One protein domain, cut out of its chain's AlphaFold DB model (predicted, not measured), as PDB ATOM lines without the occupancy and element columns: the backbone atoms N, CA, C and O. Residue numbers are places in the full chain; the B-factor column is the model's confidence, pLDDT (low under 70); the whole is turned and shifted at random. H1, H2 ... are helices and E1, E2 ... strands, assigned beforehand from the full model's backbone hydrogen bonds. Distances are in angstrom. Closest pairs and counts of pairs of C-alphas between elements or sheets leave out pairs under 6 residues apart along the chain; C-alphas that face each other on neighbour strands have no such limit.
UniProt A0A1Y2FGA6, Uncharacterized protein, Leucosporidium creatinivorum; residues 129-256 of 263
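What this domain is: This is residues 129 to 256 of the 263 residues of an uncharacterized protein of Leucosporidium creatinivorum (UniProt A0A1Y2FGA6). The model is a long, thin rod: a long helical hairpin, H1 and H2, makes one end, and the third helix, H3, makes the other. Between these ends lies a small two-stranded hairpin, E1 and E2, with residues 235 to 246 of H3 packed on it, while residues 247 to 256 of H3 stick out free. The printed part has 128 residues, with three named helices and two named strands in the order E1, E2, H1, H2, H3; the strands form an antiparallel sheet in the order E1, E2. The class is mostly helix, and the whole is extended, with a radius of gyration of the C-alphas of 24.9 A and spans of 89 by 30 by 18 A.

How they stand to each other: Strands E1, residues 129 to 134, and E2, residues 143 to 147, form a hairpin and are antiparallel, at 134 degrees between their directions. N 130 and O 145 are within hydrogen-bond range at 2.8 A, as are N 145 and O 132 at 3.0 A. The closest C-alphas of E1 and H3, residues 229 to 256, are those of Pro 131 and Gln 242, 6.0 A apart. E2 and H3 are near each other, with 6 pairs of C-alphas within 10 A. H1, residues 151 to 190, touches H2, residues 200 to 224, with its residues 167 to 181 alone; their closest C-alphas, those of Ala 178 and Ala 209, are 5.2 A apart. H1 and H2 form a helical hairpin and run opposite ways at a steep tilt of 39 degrees. H3 touches no helix and is apart from both H1 and H2. In H1, H2 and H3 every O i to N i+4 pair is within hydrogen-bond range.

Where its parts are: E1 begins at C-alpha 129, at (117.092, 164.017, 148.370), and is 11.5 A long from first to last C-alpha; E2 is 12.9 A long. H1, the longest helix, measures 58.3 A from C-alpha 151 to C-alpha 190, at (139.389, 193.977, 94.879). H2 measures 35.9 A. H3 measures 40.4 A and ends at C-alpha 256, at (115.717, 162.032, 170.364).

The domain as a whole: The two C-alphas farthest apart are those of Gly 192 and Ala 256, at 89.4 A. Without residues 247 to 256, which stand free, the body spans 75 by 30 by 18 A. The printed part has no cut. The links from E2 to H1 and from H2 to H3 are tight, those from E1 to E2 and from H1 to H2 are short, and no link is long. The mean pLDDT of the printed part is 79.8; residues 194 to 206, 209 and 223 are under 70.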
ATOM      1  N   ARG A 129     116.984 162.569 148.591       84.12
ATOM      2  CA  ARG A 129     117.092 164.017 148.370       84.12
ATOM      3  C   ARG A 129     118.259 164.570 149.191       84.12
ATOM      4  O   ARG A 129     118.283 164.431 150.411       84.12
ATOM      5  N   SER A 130     119.238 165.150 148.504       84.88
ATOM      6  CA  SER A 130     120.328 165.926 149.090       84.88
ATOM      7  C   SER A 130     119.826 167.349 149.346       84.88
ATOM      8  O   SER A 130     119.032 167.842 148.551       84.88
ATOM      9  N   PRO A 131     120.329 168.058 150.371       77.75
ATOM     10  CA  PRO A 131     119.954 169.454 150.641       77.75
ATOM     11  C   PRO A 131     120.492 170.466 149.609       77.75
ATOM     12  O   PRO A 131     120.452 171.661 149.853       77.75
ATOM     13  N   SER A 132     121.057 169.998 148.492       80.62
ATOM     14  CA  SER A 132     121.588 170.873 147.444       80.62
ATOM     15  C   SER A 132     120.686 170.799 146.222       80.62
ATOM     16  O   SER A 132     120.143 169.738 145.899       80.62
ATOM     17  N   ILE A 133     120.548 171.921 145.536       85.44
ATOM     18  CA  ILE A 133     119.823 172.038 144.277       85.44
ATOM     19  C   ILE A 133     120.857 172.077 143.147       85.44
ATOM     20  O   ILE A 133     121.941 172.638 143.298       85.44
ATOM     21  N   LEU A 134     120.557 171.427 142.027       82.88
ATOM     22  CA  LEU A 134     121.335 171.577 140.805       82.88
ATOM     23  C   LEU A 134     121.109 172.983 140.253       82.88
ATOM     24  O   LEU A 134     119.960 173.404 140.118       82.88
ATOM     25  N   PHE A 135     122.196 173.680 139.921       76.31
ATOM     26  CA  PHE A 135     122.128 175.021 139.347       76.31
ATOM     27  C   PHE A 135     121.153 175.067 138.171       76.31
ATOM     28  O   PHE A 135     121.164 174.187 137.302       76.31
ATOM     29  N   SER A 136     120.299 176.089 138.171       79.50
ATOM     30  CA  SER A 136     119.438 176.369 137.035       79.50
ATOM     31  C   SER A 136     120.295 176.739 135.831       79.50
ATOM     32  O   SER A 136     121.379 177.309 135.943       79.50
ATOM     33  N   THR A 137     119.799 176.378 134.661       76.69
ATOM     34  CA  THR A 137     120.372 176.798 133.381       76.69
ATOM     35  C   THR A 137     119.287 177.574 132.640       76.69
ATOM     36  O   THR A 137     118.114 177.397 132.974       76.69
ATOM     37  N   PRO A 138     119.614 178.394 131.628       75.94
ATOM     38  CA  PRO A 138     118.592 179.103 130.849       75.94
ATOM     39  C   PRO A 138     117.499 178.173 130.295       75.94
ATOM     40  O   PRO A 138     116.349 178.565 130.145       75.94
ATOM     41  N   TYR A 139     117.846 176.906 130.064       72.75
ATOM     42  CA  TYR A 139     116.956 175.901 129.496       72.75
ATOM     43  C   TYR A 139     116.178 175.092 130.534       72.75
ATOM     44  O   TYR A 139     115.221 174.403 130.170       72.75
ATOM     45  N   HIS A 140     116.584 175.115 131.811       74.69
ATOM     46  CA  HIS A 140     116.025 174.216 132.817       74.69
ATOM     47  C   HIS A 140     115.857 174.869 134.189       74.69
ATOM     48  O   HIS A 140     116.806 175.470 134.708       74.69
ATOM     49  N   PRO A 141     114.692 174.652 134.829       76.81
ATOM     50  CA  PRO A 141     114.476 175.084 136.195       76.81
ATOM     51  C   PRO A 141     115.431 174.354 137.157       76.81
ATOM     52  O   PRO A 141     115.944 173.276 136.833       76.81
ATOM     53  N   PRO A 142     115.660 174.919 138.354       81.38
ATOM     54  CA  PRO A 142     116.440 174.263 139.398       81.38
ATOM     55  C   PRO A 142     115.867 172.873 139.728       81.38
ATOM     56  O   PRO A 142     114.679 172.737 140.024       81.38
ATOM     57  N   LEU A 143     116.709 171.834 139.702       86.50
ATOM     58  CA  LEU A 143     116.309 170.455 140.018       86.50
ATOM     59  C   LEU A 143     116.860 170.018 141.384       86.50
ATOM     60  O   LEU A 143     118.002 170.342 141.713       86.50
ATOM     61  N   PRO A 144     116.117 169.235 142.185       86.56
ATOM     62  CA  PRO A 144     116.638 168.712 143.443       86.56
ATOM     63  C   PRO A 144     117.780 167.718 143.182       86.56
ATOM     64  O   PRO A 144     117.649 166.810 142.359       86.56
ATOM     65  N   ARG A 145     118.898 167.837 143.908       88.38
ATOM     66  CA  ARG A 145     119.994 166.869 143.789       88.38
ATOM     67  C   ARG A 145     119.649 165.602 144.573       88.38
ATOM     68  O   ARG A 145     119.321 165.663 145.756       88.38
ATOM     69  N   LEU A 146     119.752 164.440 143.931       91.19
ATOM     70  CA  LEU A 146     119.564 163.128 144.561       91.19
ATOM     71  C   LEU A 146     120.918 162.423 144.775       91.19
ATOM     72  O   LEU A 146     121.861 162.668 144.022       91.19
ATOM     73  N   LYS A 147     121.034 161.569 145.802       89.19
ATOM     74  CA  LYS A 147     122.207 160.715 146.069       89.19
ATOM     75  C   LYS A 147     121.785 159.260 146.376       89.19
ATOM     76  O   LYS A 147     121.084 159.066 147.374       89.19
ATOM     77  N   PRO A 148     122.216 158.259 145.578       92.38
ATOM     78  CA  PRO A 148     122.768 158.421 144.224       92.38
ATOM     79  C   PRO A 148     121.749 159.120 143.306       92.38
ATOM     80  O   PRO A 148     120.546 159.083 143.573       92.38
ATOM     81  N   GLN A 149     122.216 159.800 142.255       91.00
ATOM     82  CA  GLN A 149     121.289 160.289 141.235       91.00
ATOM     83  C   GLN A 149     120.754 159.094 140.435       91.00
ATOM     84  O   GLN A 149     121.546 158.233 140.058       91.00
ATOM     85  N   PRO A 150     119.439 159.027 140.168       92.94
ATOM     86  CA  PRO A 150     118.897 158.066 139.222       92.94
ATOM     87  C   PRO A 150     119.557 158.231 137.854       92.94
ATOM     88  O   PRO A 150     119.714 159.357 137.375       92.94
ATOM     89  N   GLU A 151     119.873 157.110 137.213       92.25
ATOM     90  CA  GLU A 151     120.579 157.078 135.932       92.25
ATOM     91  C   GLU A 151     119.891 157.929 134.859       92.25
ATOM     92  O   GLU A 151     120.546 158.740 134.211       92.25
ATOM     93  N   HIS A 152     118.560 157.858 134.744       91.12
ATOM     94  CA  HIS A 152     117.805 158.658 133.774       91.12
ATOM     95  C   HIS A 152     117.958 160.175 133.987       91.12
ATOM     96  O   HIS A 152     118.035 160.922 133.014       91.12
ATOM     97  N   ILE A 153     118.047 160.652 135.239       88.69
ATOM     98  CA  ILE A 153     118.260 162.079 135.538       88.69
ATOM     99  C   ILE A 153     119.681 162.476 135.155       88.69
ATOM    100  O   ILE A 153     119.880 163.503 134.508       88.69
ATOM    101  N   SER A 154     120.670 161.663 135.533       90.31
ATOM    102  CA  SER A 154     122.065 161.919 135.173       90.31
ATOM    103  C   SER A 154     122.259 161.918 133.655       90.31
ATOM    104  O   SER A 154     122.885 162.836 133.126       90.31
ATOM    105  N   MET A 155     121.642 160.973 132.945       94.00
ATOM    106  CA  MET A 155     121.691 160.883 131.489       94.00
ATOM    107  C   MET A 155     120.970 162.054 130.814       94.00
ATOM    108  O   MET A 155     121.478 162.631 129.856       94.00
ATOM    109  N   MET A 156     119.827 162.485 131.353       90.31
ATOM    110  CA  MET A 156     119.133 163.689 130.897       90.31
ATOM    111  C   MET A 156     120.030 164.931 131.024       90.31
ATOM    112  O   MET A 156     120.139 165.702 130.071       90.31
ATOM    113  N   ILE A 157     120.693 165.130 132.171       86.75
ATOM    114  CA  ILE A 157     121.619 166.257 132.389       86.75
ATOM    115  C   ILE A 157     122.803 166.181 131.419       86.75
ATOM    116  O   ILE A 157     123.172 167.196 130.825       86.75
ATOM    117  N   PHE A 158     123.378 164.992 131.235       92.00
ATOM    118  CA  PHE A 158     124.479 164.760 130.302       92.00
ATOM    119  C   PHE A 158     124.086 165.100 128.857       92.00
ATOM    120  O   PHE A 158     124.747 165.916 128.214       92.00
ATOM    121  N   ASN A 159     122.965 164.559 128.374       90.81
ATOM    122  CA  ASN A 159     122.461 164.812 127.023       90.81
ATOM    123  C   ASN A 159     122.174 166.297 126.786       90.81
ATOM    124  O   ASN A 159     122.476 166.817 125.714       90.81
ATOM    125  N   ARG A 160     121.654 166.998 127.798       86.06
ATOM    126  CA  ARG A 160     121.424 168.449 127.744       86.06
ATOM    127  C   ARG A 160     122.726 169.228 127.617       86.06
ATOM    128  O   ARG A 160     122.831 170.072 126.735       86.06
ATOM    129  N   ARG A 161     123.736 168.919 128.436       87.12
ATOM    130  CA  ARG A 161     125.065 169.546 128.328       87.12
ATOM    131  C   ARG A 161     125.683 169.310 126.953       87.12
ATOM    132  O   ARG A 161     126.168 170.251 126.340       87.12
ATOM    133  N   ARG A 162     125.583 168.084 126.437       91.56
ATOM    134  CA  ARG A 162     126.064 167.736 125.095       91.56
ATOM    135  C   ARG A 162     125.307 168.480 123.992       91.56
ATOM    136  O   ARG A 162     125.916 168.902 123.019       91.56
ATOM    137  N   ALA A 163     123.993 168.652 124.132       85.00
ATOM    138  CA  ALA A 163     123.188 169.422 123.187       85.00
ATOM    139  C   ALA A 163     123.542 170.915 123.211       85.00
ATOM    140  O   ALA A 163     123.598 171.527 122.152       85.00
ATOM    141  N   ILE A 164     123.805 171.480 124.394       83.62
ATOM    142  CA  ILE A 164     124.295 172.855 124.538       83.62
ATOM    143  C   ILE A 164     125.657 172.992 123.856       83.62
ATOM    144  O   ILE A 164     125.799 173.873 123.020       83.62
ATOM    145  N   GLN A 165     126.610 172.095 124.132       87.31
ATOM    146  CA  GLN A 165     127.933 172.126 123.497       87.31
ATOM    147  C   GLN A 165     127.824 172.116 121.970       87.31
ATOM    148  O   GLN A 165     128.307 173.028 121.321       87.31
ATOM    149  N   ARG A 166     127.053 171.181 121.404       87.81
ATOM    150  CA  ARG A 166     126.833 171.117 119.950       87.81
ATOM    151  C   ARG A 166     126.242 172.397 119.362       87.81
ATOM    152  O   ARG A 166     126.449 172.668 118.188       87.81
ATOM    153  N   ARG A 167     125.434 173.142 120.123       81.50
ATOM    154  CA  ARG A 167     124.916 174.437 119.661       81.50
ATOM    155  C   ARG A 167     126.024 175.476 119.622       81.50
ATOM    156  O   ARG A 167     126.080 176.210 118.648       81.50
ATOM    157  N   TRP A 168     126.886 175.516 120.635       80.12
ATOM    158  CA  TRP A 168     128.064 176.382 120.630       80.12
ATOM    159  C   TRP A 168     128.980 176.061 119.458       80.12
ATOM    160  O   TRP A 168     129.273 176.968 118.691       80.12
ATOM    161  N   ASP A 169     129.296 174.782 119.253       86.62
ATOM    162  CA  ASP A 169     130.143 174.334 118.144       86.62
ATOM    163  C   ASP A 169     129.556 174.788 116.790       86.62
ATOM    164  O   ASP A 169     130.248 175.382 115.973       86.62
ATOM    165  N   ARG A 170     128.239 174.616 116.582       80.25
ATOM    166  CA  ARG A 170     127.551 175.117 115.374       80.25
ATOM    167  C   ARG A 170     127.586 176.639 115.264       80.25
ATOM    168  O   ARG A 170     127.729 177.172 114.172       80.25
ATOM    169  N   VAL A 171     127.393 177.367 116.364       79.06
ATOM    170  CA  VAL A 171     127.463 178.836 116.348       79.06
ATOM    171  C   VAL A 171     128.873 179.302 115.980       79.06
ATOM    172  O   VAL A 171     129.005 180.268 115.239       79.06
ATOM    173  N   GLU A 172     129.918 178.631 116.457       85.06
ATOM    174  CA  GLU A 172     131.306 178.930 116.084       85.06
ATOM    175  C   GLU A 172     131.582 178.609 114.612       85.06
ATOM    176  O   GLU A 172     132.085 179.470 113.895       85.06
ATOM    177  N   GLU A 173     131.159 177.440 114.132       83.19
ATOM    178  CA  GLU A 173     131.285 177.040 112.725       83.19
ATOM    179  C   GLU A 173     130.568 178.027 111.788       83.19
ATOM    180  O   GLU A 173     131.153 178.539 110.837       83.19
ATOM    181  N   THR A 174     129.324 178.388 112.107       77.31
ATOM    182  CA  THR A 174     128.552 179.362 111.316       77.31
ATOM    183  C   THR A 174     129.160 180.765 111.333       77.31
ATOM    184  O   THR A 174     129.054 181.477 110.336       77.31
ATOM    185  N   LYS A 175     129.813 181.176 112.430       78.50
ATOM    186  CA  LYS A 175     130.575 182.433 112.470       78.50
ATOM    187  C   LYS A 175     131.799 182.371 111.564       78.50
ATOM    188  O   LYS A 175     131.999 183.318 110.813       78.50
ATOM    189  N   ALA A 176     132.562 181.278 111.604       83.19
ATOM    190  CA  ALA A 176     133.716 181.088 110.728       83.19
ATOM    191  C   ALA A 176     133.302 181.163 109.250       83.19
ATOM    192  O   ALA A 176     133.851 181.961 108.500       83.19
ATOM    193  N   TRP A 177     132.237 180.450 108.863       76.94
ATOM    194  CA  TRP A 177     131.722 180.491 107.489       76.94
ATOM    195  C   TRP A 177     131.237 181.888 107.083       76.94
ATOM    196  O   TRP A 177     131.446 182.320 105.952       76.94
ATOM    197  N   ALA A 178     130.601 182.624 108.000       74.81
ATOM    198  CA  ALA A 178     130.179 183.995 107.738       74.81
ATOM    199  C   ALA A 178     131.367 184.963 107.583       74.81
ATOM    200  O   ALA A 178     131.255 185.943 106.848       74.81
ATOM    201  N   GLU A 179     132.483 184.732 108.278       79.56
ATOM    202  CA  GLU A 179     133.721 185.497 108.096       79.56
ATOM    203  C   GLU A 179     134.395 185.176 106.761       79.56
ATOM    204  O   GLU A 179     134.780 186.104 106.051       79.56
ATOM    205  N   ASP A 180     134.469 183.903 106.381       79.12
ATOM    206  CA  ASP A 180     135.034 183.488 105.094       79.12
ATOM    207  C   ASP A 180     134.216 184.045 103.923       79.12
ATOM    208  O   ASP A 180     134.777 184.666 103.024       79.12
ATOM    209  N   GLY A 181     132.881 183.979 103.993       74.12
ATOM    210  CA  GLY A 181     132.012 184.596 102.986       74.12
ATOM    211  C   GLY A 181     132.194 186.116 102.860       74.12
ATOM    212  O   GLY A 181     132.054 186.671 101.771       74.12
ATOM    213  N   LYS A 182     132.547 186.818 103.951       76.25
ATOM    214  CA  LYS A 182     132.906 188.248 103.886       76.25
ATOM    215  C   LYS A 182     134.259 188.464 103.215       76.25
ATOM    216  O   LYS A 182     134.368 189.384 102.411       76.25
ATOM    217  N   ARG A 183     135.265 187.640 103.533       79.62
ATOM    218  CA  ARG A 183     136.606 187.716 102.926       79.62
ATOM    219  C   ARG A 183     136.547 187.481 101.420       79.62
ATOM    220  O   ARG A 183     137.142 188.258 100.682       79.62
ATOM    221  N   GLU A 184     135.785 186.484 100.977       76.81
ATOM    222  CA  GLU A 184     135.572 186.219  99.548       76.81
ATOM    223  C   GLU A 184     134.867 187.396  98.861       76.81
ATOM    224  O   GLU A 184     135.342 187.915  97.854       76.81
ATOM    225  N   ALA A 185     133.805 187.936  99.469       72.31
ATOM    226  CA  ALA A 185     133.128 189.114  98.927       72.31
ATOM    227  C   ALA A 185     134.036 190.362  98.855       72.31
ATOM    228  O   ALA A 185     133.856 191.212  97.982       72.31
ATOM    229  N   GLU A 186     134.987 190.519  99.779       80.06
ATOM    230  CA  GLU A 186     136.006 191.576  99.727       80.06
ATOM    231  C   GLU A 186     137.056 191.319  98.643       80.06
ATOM    232  O   GLU A 186     137.490 192.266  97.981       80.06
ATOM    233  N   PHE A 187     137.456 190.064  98.448       80.69
ATOM    234  CA  PHE A 187     138.385 189.648  97.403       80.69
ATOM    235  C   PHE A 187     137.817 189.920  96.003       80.69
ATOM    236  O   PHE A 187     138.476 190.586  95.204       80.69
ATOM    237  N   ASP A 188     136.561 189.545  95.753       74.00
ATOM    238  CA  ASP A 188     135.866 189.820  94.489       74.00
ATOM    239  C   ASP A 188     135.818 191.320  94.169       74.00
ATOM    240  O   ASP A 188     136.089 191.743  93.042       74.00
ATOM    241  N   ARG A 189     135.535 192.152  95.185       77.94
ATOM    242  CA  ARG A 189     135.552 193.617  95.041       77.94
ATOM    243  C   ARG A 189     136.931 194.135  94.642       77.94
ATOM    244  O   ARG A 189     137.016 195.047  93.827       77.94
ATOM    245  N   ARG A 190     138.008 193.577  95.208       82.06
ATOM    246  CA  ARG A 190     139.389 193.977  94.879       82.06
ATOM    247  C   ARG A 190     139.784 193.598  93.456       82.06
ATOM    248  O   ARG A 190     140.562 194.324  92.847       82.06
ATOM    249  N   LEU A 191     139.250 192.500  92.927       83.69
ATOM    250  CA  LEU A 191     139.508 192.055  91.556       83.69
ATOM    251  C   LEU A 191     138.755 192.864  90.486       83.69
ATOM    252  O   LEU A 191     138.918 192.597  89.299       83.69
ATOM    253  N   GLY A 192     137.944 193.854  90.872       77.88
ATOM    254  CA  GLY A 192     137.178 194.654  89.916       77.88
ATOM    255  C   GLY A 192     135.996 193.899  89.306       77.88
ATOM    256  O   GLY A 192     135.399 194.372  88.339       77.88
ATOM    257  N   PHE A 193     135.601 192.757  89.885       72.81
ATOM    258  CA  PHE A 193     134.292 192.167  89.627       72.81
ATOM    259  C   PHE A 193     133.228 193.047  90.308       72.81
ATOM    260  O   PHE A 193     132.660 192.692  91.339       72.81
ATOM    261  N   GLU A 194     132.947 194.228  89.736       57.47
ATOM    262  CA  GLU A 194     131.988 195.207  90.285       57.47
ATOM    263  C   GLU A 194     130.550 194.669  90.394       57.47
ATOM    264  O   GLU A 194     129.687 195.291  91.012       57.47
ATOM    265  N   ALA A 195     130.262 193.478  89.868       47.94
ATOM    266  CA  ALA A 195     128.937 192.890  89.937       47.94
ATOM    267  C   ALA A 195     128.945 191.370  90.149       47.94
ATOM    268  O   ALA A 195     128.263 190.635  89.439       47.94
ATOM    269  N   GLY A 196     129.519 190.917  91.264       46.00
ATOM    270  CA  GLY A 196     129.027 189.704  91.945       46.00
ATOM    271  C   GLY A 196     127.561 189.818  92.426       46.00
ATOM    272  O   GLY A 196     127.038 188.924  93.081       46.00
ATOM    273  N   ALA A 197     126.872 190.928  92.128       48.38
ATOM    274  CA  ALA A 197     125.459 191.152  92.425       48.38
ATOM    275  C   ALA A 197     124.486 190.513  91.413       48.38
ATOM    276  O   ALA A 197     123.291 190.493  91.695       48.38
ATOM    277  N   LYS A 198     124.953 190.009  90.258       51.47
ATOM    278  CA  LYS A 198     124.083 189.340  89.264       51.47
ATOM    279  C   LYS A 198     124.324 187.837  89.098       51.47
ATOM    280  O   LYS A 198     123.515 187.185  88.448       51.47
ATOM    281  N   GLY A 199     125.391 187.280  89.670       57.72
ATOM    282  CA  GLY A 199     125.561 185.828  89.731       57.72
ATOM    283  C   GLY A 199     124.698 185.258  90.853       57.72
ATOM    284  O   GLY A 199     124.837 185.708  91.990       57.72
ATOM    285  N   GLU A 200     123.836 184.284  90.545       60.25
ATOM    286  CA  GLU A 200     122.939 183.607  91.506       60.25
ATOM    287  C   GLU A 200     123.671 183.220  92.803       60.25
ATOM    288  O   GLU A 200     123.196 183.490  93.905       60.25
ATOM    289  N   TRP A 201     124.911 182.751  92.666       57.28
ATOM    290  CA  TRP A 201     125.789 182.352  93.763       57.28
ATOM    291  C   TRP A 201     126.046 183.473  94.787       57.28
ATOM    292  O   TRP A 201     125.967 183.244  95.990       57.28
ATOM    293  N   GLY A 202     126.314 184.709  94.355       65.00
ATOM    294  CA  GLY A 202     126.642 185.813  95.270       65.00
ATOM    295  C   GLY A 202     125.457 186.274  96.128       65.00
ATOM    296  O   GLY A 202     125.649 186.786  97.237       65.00
ATOM    297  N   LEU A 203     124.229 186.090  95.634       67.69
ATOM    298  CA  LEU A 203     123.001 186.357  96.384       67.69
ATOM    299  C   LEU A 203     122.725 185.236  97.389       67.69
ATOM    300  O   LEU A 203     122.493 185.537  98.561       67.69
ATOM    301  N   GLU A 204     122.872 183.973  96.980       68.19
ATOM    302  CA  GLU A 204     122.721 182.810  97.864       68.19
ATOM    303  C   GLU A 204     123.684 182.861  99.056       68.19
ATOM    304  O   GLU A 204     123.270 182.683 100.203       68.19
ATOM    305  N   TRP A 205     124.958 183.196  98.823       65.69
ATOM    306  CA  TRP A 205     125.945 183.339  99.897       65.69
ATOM    307  C   TRP A 205     125.596 184.471 100.870       65.69
ATOM    308  O   TRP A 205     125.752 184.314 102.083       65.69
ATOM    309  N   LYS A 206     125.084 185.606 100.376       69.12
ATOM    310  CA  LYS A 206     124.643 186.721 101.234       69.12
ATOM    311  C   LYS A 206     123.416 186.352 102.058       69.12
ATOM    312  O   LYS A 206     123.362 186.681 103.244       69.12
ATOM    313  N   GLU A 207     122.437 185.689 101.458       77.56
ATOM    314  CA  GLU A 207     121.240 185.221 102.158       77.56
ATOM    315  C   GLU A 207     121.593 184.179 103.217       77.56
ATOM    316  O   GLU A 207     121.175 184.318 104.371       77.56
ATOM    317  N   MET A 208     122.451 183.217 102.870       73.50
ATOM    318  CA  MET A 208     122.967 182.216 103.795       73.50
ATOM    319  C   MET A 208     123.723 182.875 104.954       73.50
ATOM    320  O   MET A 208     123.409 182.614 106.114       73.50
ATOM    321  N   ALA A 209     124.659 183.790 104.682       69.94
ATOM    322  CA  ALA A 209     125.405 184.502 105.720       69.94
ATOM    323  C   ALA A 209     124.482 185.314 106.647       69.94
ATOM    324  O   ALA A 209     124.666 185.321 107.869       69.94
ATOM    325  N   ASN A 210     123.447 185.955 106.096       79.50
ATOM    326  CA  ASN A 210     122.443 186.678 106.875       79.50
ATOM    327  C   ASN A 210     121.594 185.734 107.738       79.50
ATOM    328  O   ASN A 210     121.339 186.030 108.910       79.50
ATOM    329  N   GLU A 211     121.163 184.590 107.205       81.50
ATOM    330  CA  GLU A 211     120.391 183.598 107.953       81.50
ATOM    331  C   GLU A 211     121.222 182.987 109.091       81.50
ATOM    332  O   GLU A 211     120.756 182.908 110.235       81.50
ATOM    333  N   LEU A 212     122.474 182.623 108.802       74.88
ATOM    334  CA  LEU A 212     123.431 182.126 109.786       74.88
ATOM    335  C   LEU A 212     123.710 183.178 110.864       74.88
ATOM    336  O   LEU A 212     123.648 182.861 112.052       74.88
ATOM    337  N   GLY A 213     123.880 184.446 110.483       77.50
ATOM    338  CA  GLY A 213     124.006 185.566 111.416       77.50
ATOM    339  C   GLY A 213     122.780 185.736 112.322       77.50
ATOM    340  O   GLY A 213     122.923 185.928 113.533       77.50
ATOM    341  N   ARG A 214     121.557 185.595 111.786       84.69
ATOM    342  CA  ARG A 214     120.312 185.643 112.581       84.69
ATOM    343  C   ARG A 214     120.206 184.461 113.545       84.69
ATOM    344  O   ARG A 214     119.835 184.662 114.705       84.69
ATOM    345  N   LYS A 215     120.550 183.247 113.100       78.62
ATOM    346  CA  LYS A 215     120.580 182.035 113.940       78.62
ATOM    347  C   LYS A 215     121.609 182.170 115.065       78.62
ATOM    348  O   LYS A 215     121.253 181.987 116.230       78.62
ATOM    349  N   ALA A 216     122.834 182.585 114.741       75.19
ATOM    350  CA  ALA A 216     123.899 182.839 115.708       75.19
ATOM    351  C   ALA A 216     123.512 183.939 116.708       75.19
ATOM    352  O   ALA A 216     123.704 183.772 117.910       75.19
ATOM    353  N   GLY A 217     122.894 185.030 116.247       81.56
ATOM    354  CA  GLY A 217     122.397 186.104 117.109       81.56
ATOM    355  C   GLY A 217     121.283 185.652 118.058       81.56
ATOM    356  O   GLY A 217     121.267 186.044 119.226       81.56
ATOM    357  N   LYS A 218     120.368 184.787 117.600       82.81
ATOM    358  CA  LYS A 218     119.318 184.201 118.446       82.81
ATOM    359  C   LYS A 218     119.907 183.295 119.529       82.81
ATOM    360  O   LYS A 218     119.526 183.427 120.688       82.81
ATOM    361  N   GLU A 219     120.847 182.420 119.177       75.00
ATOM    362  CA  GLU A 219     121.523 181.541 120.144       75.00
ATOM    363  C   GLU A 219     122.417 182.335 121.111       75.00
ATOM    364  O   GLU A 219     122.389 182.080 122.313       75.00
ATOM    365  N   ALA A 220     123.121 183.370 120.643       76.94
ATOM    366  CA  ALA A 220     123.877 184.275 121.507       76.94
ATOM    367  C   ALA A 220     122.955 184.970 122.521       76.94
ATOM    368  O   ALA A 220     123.248 184.965 123.714       76.94
ATOM    369  N   ARG A 221     121.786 185.465 122.093       81.69
ATOM    370  CA  ARG A 221     120.773 186.016 123.008       81.69
ATOM    371  C   ARG A 221     120.287 184.979 124.016       81.69
ATOM    372  O   ARG A 221     120.213 185.300 125.194       81.69
ATOM    373  N   LEU A 222     120.012 183.742 123.593       74.38
ATOM    374  CA  LEU A 222     119.615 182.650 124.495       74.38
ATOM    375  C   LEU A 222     120.723 182.276 125.493       74.38
ATOM    376  O   LEU A 222     120.430 182.007 126.653       74.38
ATOM    377  N   SER A 223     121.994 182.296 125.083       68.75
ATOM    378  CA  SER A 223     123.128 182.070 125.991       68.75
ATOM    379  C   SER A 223     123.338 183.213 126.985       68.75
ATOM    380  O   SER A 223     123.733 182.980 128.125       68.75
ATOM    381  N   GLN A 224     123.040 184.442 126.557       72.88
ATOM    382  CA  GLN A 224     123.109 185.646 127.375       72.88
ATOM    383  C   GLN A 224     121.864 185.832 128.236       72.88
ATOM    384  O   GLN A 224     121.888 186.686 129.125       72.88
ATOM    385  N   MET A 225     120.792 185.055 128.009       73.31
ATOM    386  CA  MET A 225     119.643 185.030 128.907       73.31
ATOM    387  C   MET A 225     120.143 184.605 130.280       73.31
ATOM    388  O   MET A 225     120.331 183.426 130.587       73.31
ATOM    389  N   ARG A 226     120.364 185.614 131.125       71.25
ATOM    390  CA  ARG A 226     120.565 185.429 132.551       71.25
ATOM    391  C   ARG A 226     119.362 184.645 133.054       71.25
ATOM    392  O   ARG A 226     118.234 184.881 132.621       71.25
ATOM    393  N   ILE A 227     119.610 183.696 133.953       74.19
ATOM    394  CA  ILE A 227     118.546 182.976 134.654       74.19
ATOM    395  C   ILE A 227     117.555 184.033 135.147       74.19
ATOM    396  O   ILE A 227     117.971 184.914 135.902       74.19
ATOM    397  N   SER A 228     116.301 183.964 134.680       78.88
ATOM    398  CA  SER A 228     115.269 184.950 135.021       78.88
ATOM    399  C   SER A 228     115.267 185.198 136.536       78.88
ATOM    400  O   SER A 228     115.377 184.215 137.284       78.88
ATOM    401  N   PRO A 229     115.150 186.455 137.006       80.50
ATOM    402  CA  PRO A 229     115.087 186.766 138.433       80.50
ATOM    403  C   PRO A 229     114.062 185.894 139.165       80.50
ATOM    404  O   PRO A 229     114.368 185.348 140.220       80.50
ATOM    405  N   GLU A 230     112.913 185.625 138.538       84.00
ATOM    406  CA  GLU A 230     111.879 184.737 139.078       84.00
ATOM    407  C   GLU A 230     112.363 183.294 139.274       84.00
ATOM    408  O   GLU A 230     112.003 182.622 140.241       84.00
ATOM    409  N   MET A 231     113.181 182.773 138.354       78.38
ATOM    410  CA  MET A 231     113.755 181.433 138.488       78.38
ATOM    411  C   MET A 231     114.827 181.384 139.575       78.38
ATOM    412  O   MET A 231     114.924 180.376 140.280       78.38
ATOM    413  N   GLN A 232     115.619 182.449 139.723       80.12
ATOM    414  CA  GLN A 232     116.577 182.569 140.824       80.12
ATOM    415  C   GLN A 232     115.843 182.642 142.163       80.12
ATOM    416  O   GLN A 232     116.213 181.951 143.109       80.12
ATOM    417  N   GLU A 233     114.755 183.403 142.228       85.38
ATOM    418  CA  GLU A 233     113.919 183.509 143.415       85.38
ATOM    419  C   GLU A 233     113.267 182.169 143.759       85.38
ATOM    420  O   GLU A 233     113.390 181.709 144.893       85.38
ATOM    421  N   LYS A 234     112.688 181.461 142.781       82.12
ATOM    422  CA  LYS A 234     112.179 180.093 142.978       82.12
ATOM    423  C   LYS A 234     113.270 179.153 143.494       82.12
ATOM    424  O   LYS A 234     113.025 178.403 144.440       82.12
ATOM    425  N   ALA A 235     114.482 179.207 142.937       77.06
ATOM    426  CA  ALA A 235     115.613 178.422 143.436       77.06
ATOM    427  C   ALA A 235     115.946 178.773 144.897       77.06
ATOM    428  O   ALA A 235     116.137 177.877 145.723       77.06
ATOM    429  N   ASN A 236     115.952 180.063 145.237       84.44
ATOM    430  CA  ASN A 236     116.215 180.561 146.584       84.44
ATOM    431  C   ASN A 236     115.124 180.151 147.579       84.44
ATOM    432  O   ASN A 236     115.446 179.728 148.688       84.44
ATOM    433  N   ILE A 237     113.848 180.207 147.188       86.50
ATOM    434  CA  ILE A 237     112.713 179.748 147.997       86.50
ATOM    435  C   ILE A 237     112.862 178.257 148.299       86.50
ATOM    436  O   ILE A 237     112.791 177.858 149.463       86.50
ATOM    437  N   VAL A 238     113.140 177.431 147.286       80.50
ATOM    438  CA  VAL A 238     113.328 175.987 147.486       80.50
ATOM    439  C   VAL A 238     114.555 175.714 148.366       80.50
ATOM    440  O   VAL A 238     114.475 174.878 149.265       80.50
ATOM    441  N   ASN A 239     115.660 176.450 148.191       80.19
ATOM    442  CA  ASN A 239     116.843 176.353 149.055       80.19
ATOM    443  C   ASN A 239     116.512 176.697 150.518       80.19
ATOM    444  O   ASN A 239     116.883 175.953 151.426       80.19
ATOM    445  N   ARG A 240     115.768 177.786 150.761       86.12
ATOM    446  CA  ARG A 240     115.323 178.198 152.105       86.12
ATOM    447  C   ARG A 240     114.415 177.146 152.741       86.12
ATOM    448  O   ARG A 240     114.629 176.771 153.894       86.12
ATOM    449  N   GLN A 241     113.447 176.619 151.989       85.81
ATOM    450  CA  GLN A 241     112.555 175.552 152.456       85.81
ATOM    451  C   GLN A 241     113.336 174.280 152.820       85.81
ATOM    452  O   GLN A 241     113.092 173.678 153.868       85.81
ATOM    453  N   GLN A 242     114.313 173.888 151.996       80.31
ATOM    454  CA  GLN A 242     115.159 172.725 152.267       80.31
ATOM    455  C   GLN A 242     116.063 172.929 153.486       80.31
ATOM    456  O   GLN A 242     116.174 172.020 154.311       80.31
ATOM    457  N   ALA A 243     116.663 174.113 153.642       81.88
ATOM    458  CA  ALA A 243     117.462 174.456 154.816       81.88
ATOM    459  C   ALA A 243     116.620 174.414 156.102       81.88
ATOM    460  O   ALA A 243     117.041 173.826 157.100       81.88
ATOM    461  N   GLY A 244     115.397 174.955 156.063       86.50
ATOM    462  CA  GLY A 244     114.450 174.881 157.177       86.50
ATOM    463  C   GLY A 244     114.069 173.442 157.534       86.50
ATOM    464  O   GLY A 244     114.075 173.065 158.706       86.50
ATOM    465  N   TRP A 245     113.805 172.596 156.533       85.38
ATOM    466  CA  TRP A 245     113.515 171.177 156.758       85.38
ATOM    467  C   TRP A 245     114.708 170.419 157.357       85.38
ATOM    468  O   TRP A 245     114.530 169.614 158.274       85.38
ATOM    469  N   ALA A 246     115.927 170.699 156.884       82.50
ATOM    470  CA  ALA A 246     117.150 170.107 157.419       82.50
ATOM    471  C   ALA A 246     117.381 170.493 158.891       82.50
ATOM    472  O   ALA A 246     117.673 169.606 159.695       82.50
ATOM    473  N   ARG A 247     117.167 171.769 159.259       86.69
ATOM    474  CA  ARG A 247     117.241 172.247 160.654       86.69
ATOM    475  C   ARG A 247     116.244 171.519 161.558       86.69
ATOM    476  O   ARG A 247     116.666 170.866 162.507       86.69
ATOM    477  N   ARG A 248     114.956 171.492 161.188       90.44
ATOM    478  CA  ARG A 248     113.902 170.784 161.950       90.44
ATOM    479  C   ARG A 248     114.211 169.296 162.139       90.44
ATOM    480  O   ARG A 248     113.899 168.706 163.171       90.44
ATOM    481  N   LYS A 249     114.806 168.653 161.129       87.00
ATOM    482  CA  LYS A 249     115.200 167.241 161.213       87.00
ATOM    483  C   LYS A 249     116.410 167.031 162.130       87.00
ATOM    484  O   LYS A 249     116.460 166.011 162.815       87.00
ATOM    485  N   GLY A 250     117.356 167.970 162.140       88.06
ATOM    486  CA  GLY A 250     118.471 168.007 163.087       88.06
ATOM    487  C   GLY A 250     117.987 168.151 164.528       88.06
ATOM    488  O   GLY A 250     118.338 167.322 165.358       88.06
ATOM    489  N   GLU A 251     117.089 169.103 164.789       91.62
ATOM    490  CA  GLU A 251     116.479 169.334 166.111       91.62
ATOM    491  C   GLU A 251     115.703 168.116 166.628       91.62
ATOM    492  O   GLU A 251     115.815 167.738 167.790       91.62
ATOM    493  N   LYS A 252     114.932 167.441 165.763       90.81
ATOM    494  CA  LYS A 252     114.253 166.193 166.151       90.81
ATOM    495  C   LYS A 252     115.238 165.086 166.521       90.81
ATOM    496  O   LYS A 252     114.950 164.296 167.412       90.81
ATOM    497  N   ARG A 253     116.384 165.011 165.837       88.50
ATOM    498  CA  ARG A 253     117.431 164.026 166.140       88.50
ATOM    499  C   ARG A 253     118.157 164.354 167.438       88.50
ATOM    500  O   ARG A 253     118.357 163.432 168.214       88.50
ATOM    501  N   SER A 254     118.498 165.621 167.679       88.56
ATOM    502  CA  SER A 254     119.139 166.036 168.930       88.56
ATOM    503  C   SER A 254     118.217 165.832 170.131       88.56
ATOM    504  O   SER A 254     118.664 165.313 171.147       88.56
ATOM    505  N   ARG A 255     116.916 166.127 169.997       88.88
ATOM    506  CA  ARG A 255     115.909 165.808 171.027       88.88
ATOM    507  C   ARG A 255     115.764 164.306 171.272       88.88
ATOM    508  O   ARG A 255     115.631 163.897 172.413       88.88
ATOM    509  N   ALA A 256     115.797 163.487 170.220       88.44
ATOM    510  CA  ALA A 256     115.717 162.032 170.364       88.44
ATOM    511  C   ALA A 256     116.987 161.418 170.983       88.44
ATOM    512  O   ALA A 256     116.890 160.400 171.658       88.44
TER     513      ALA A 256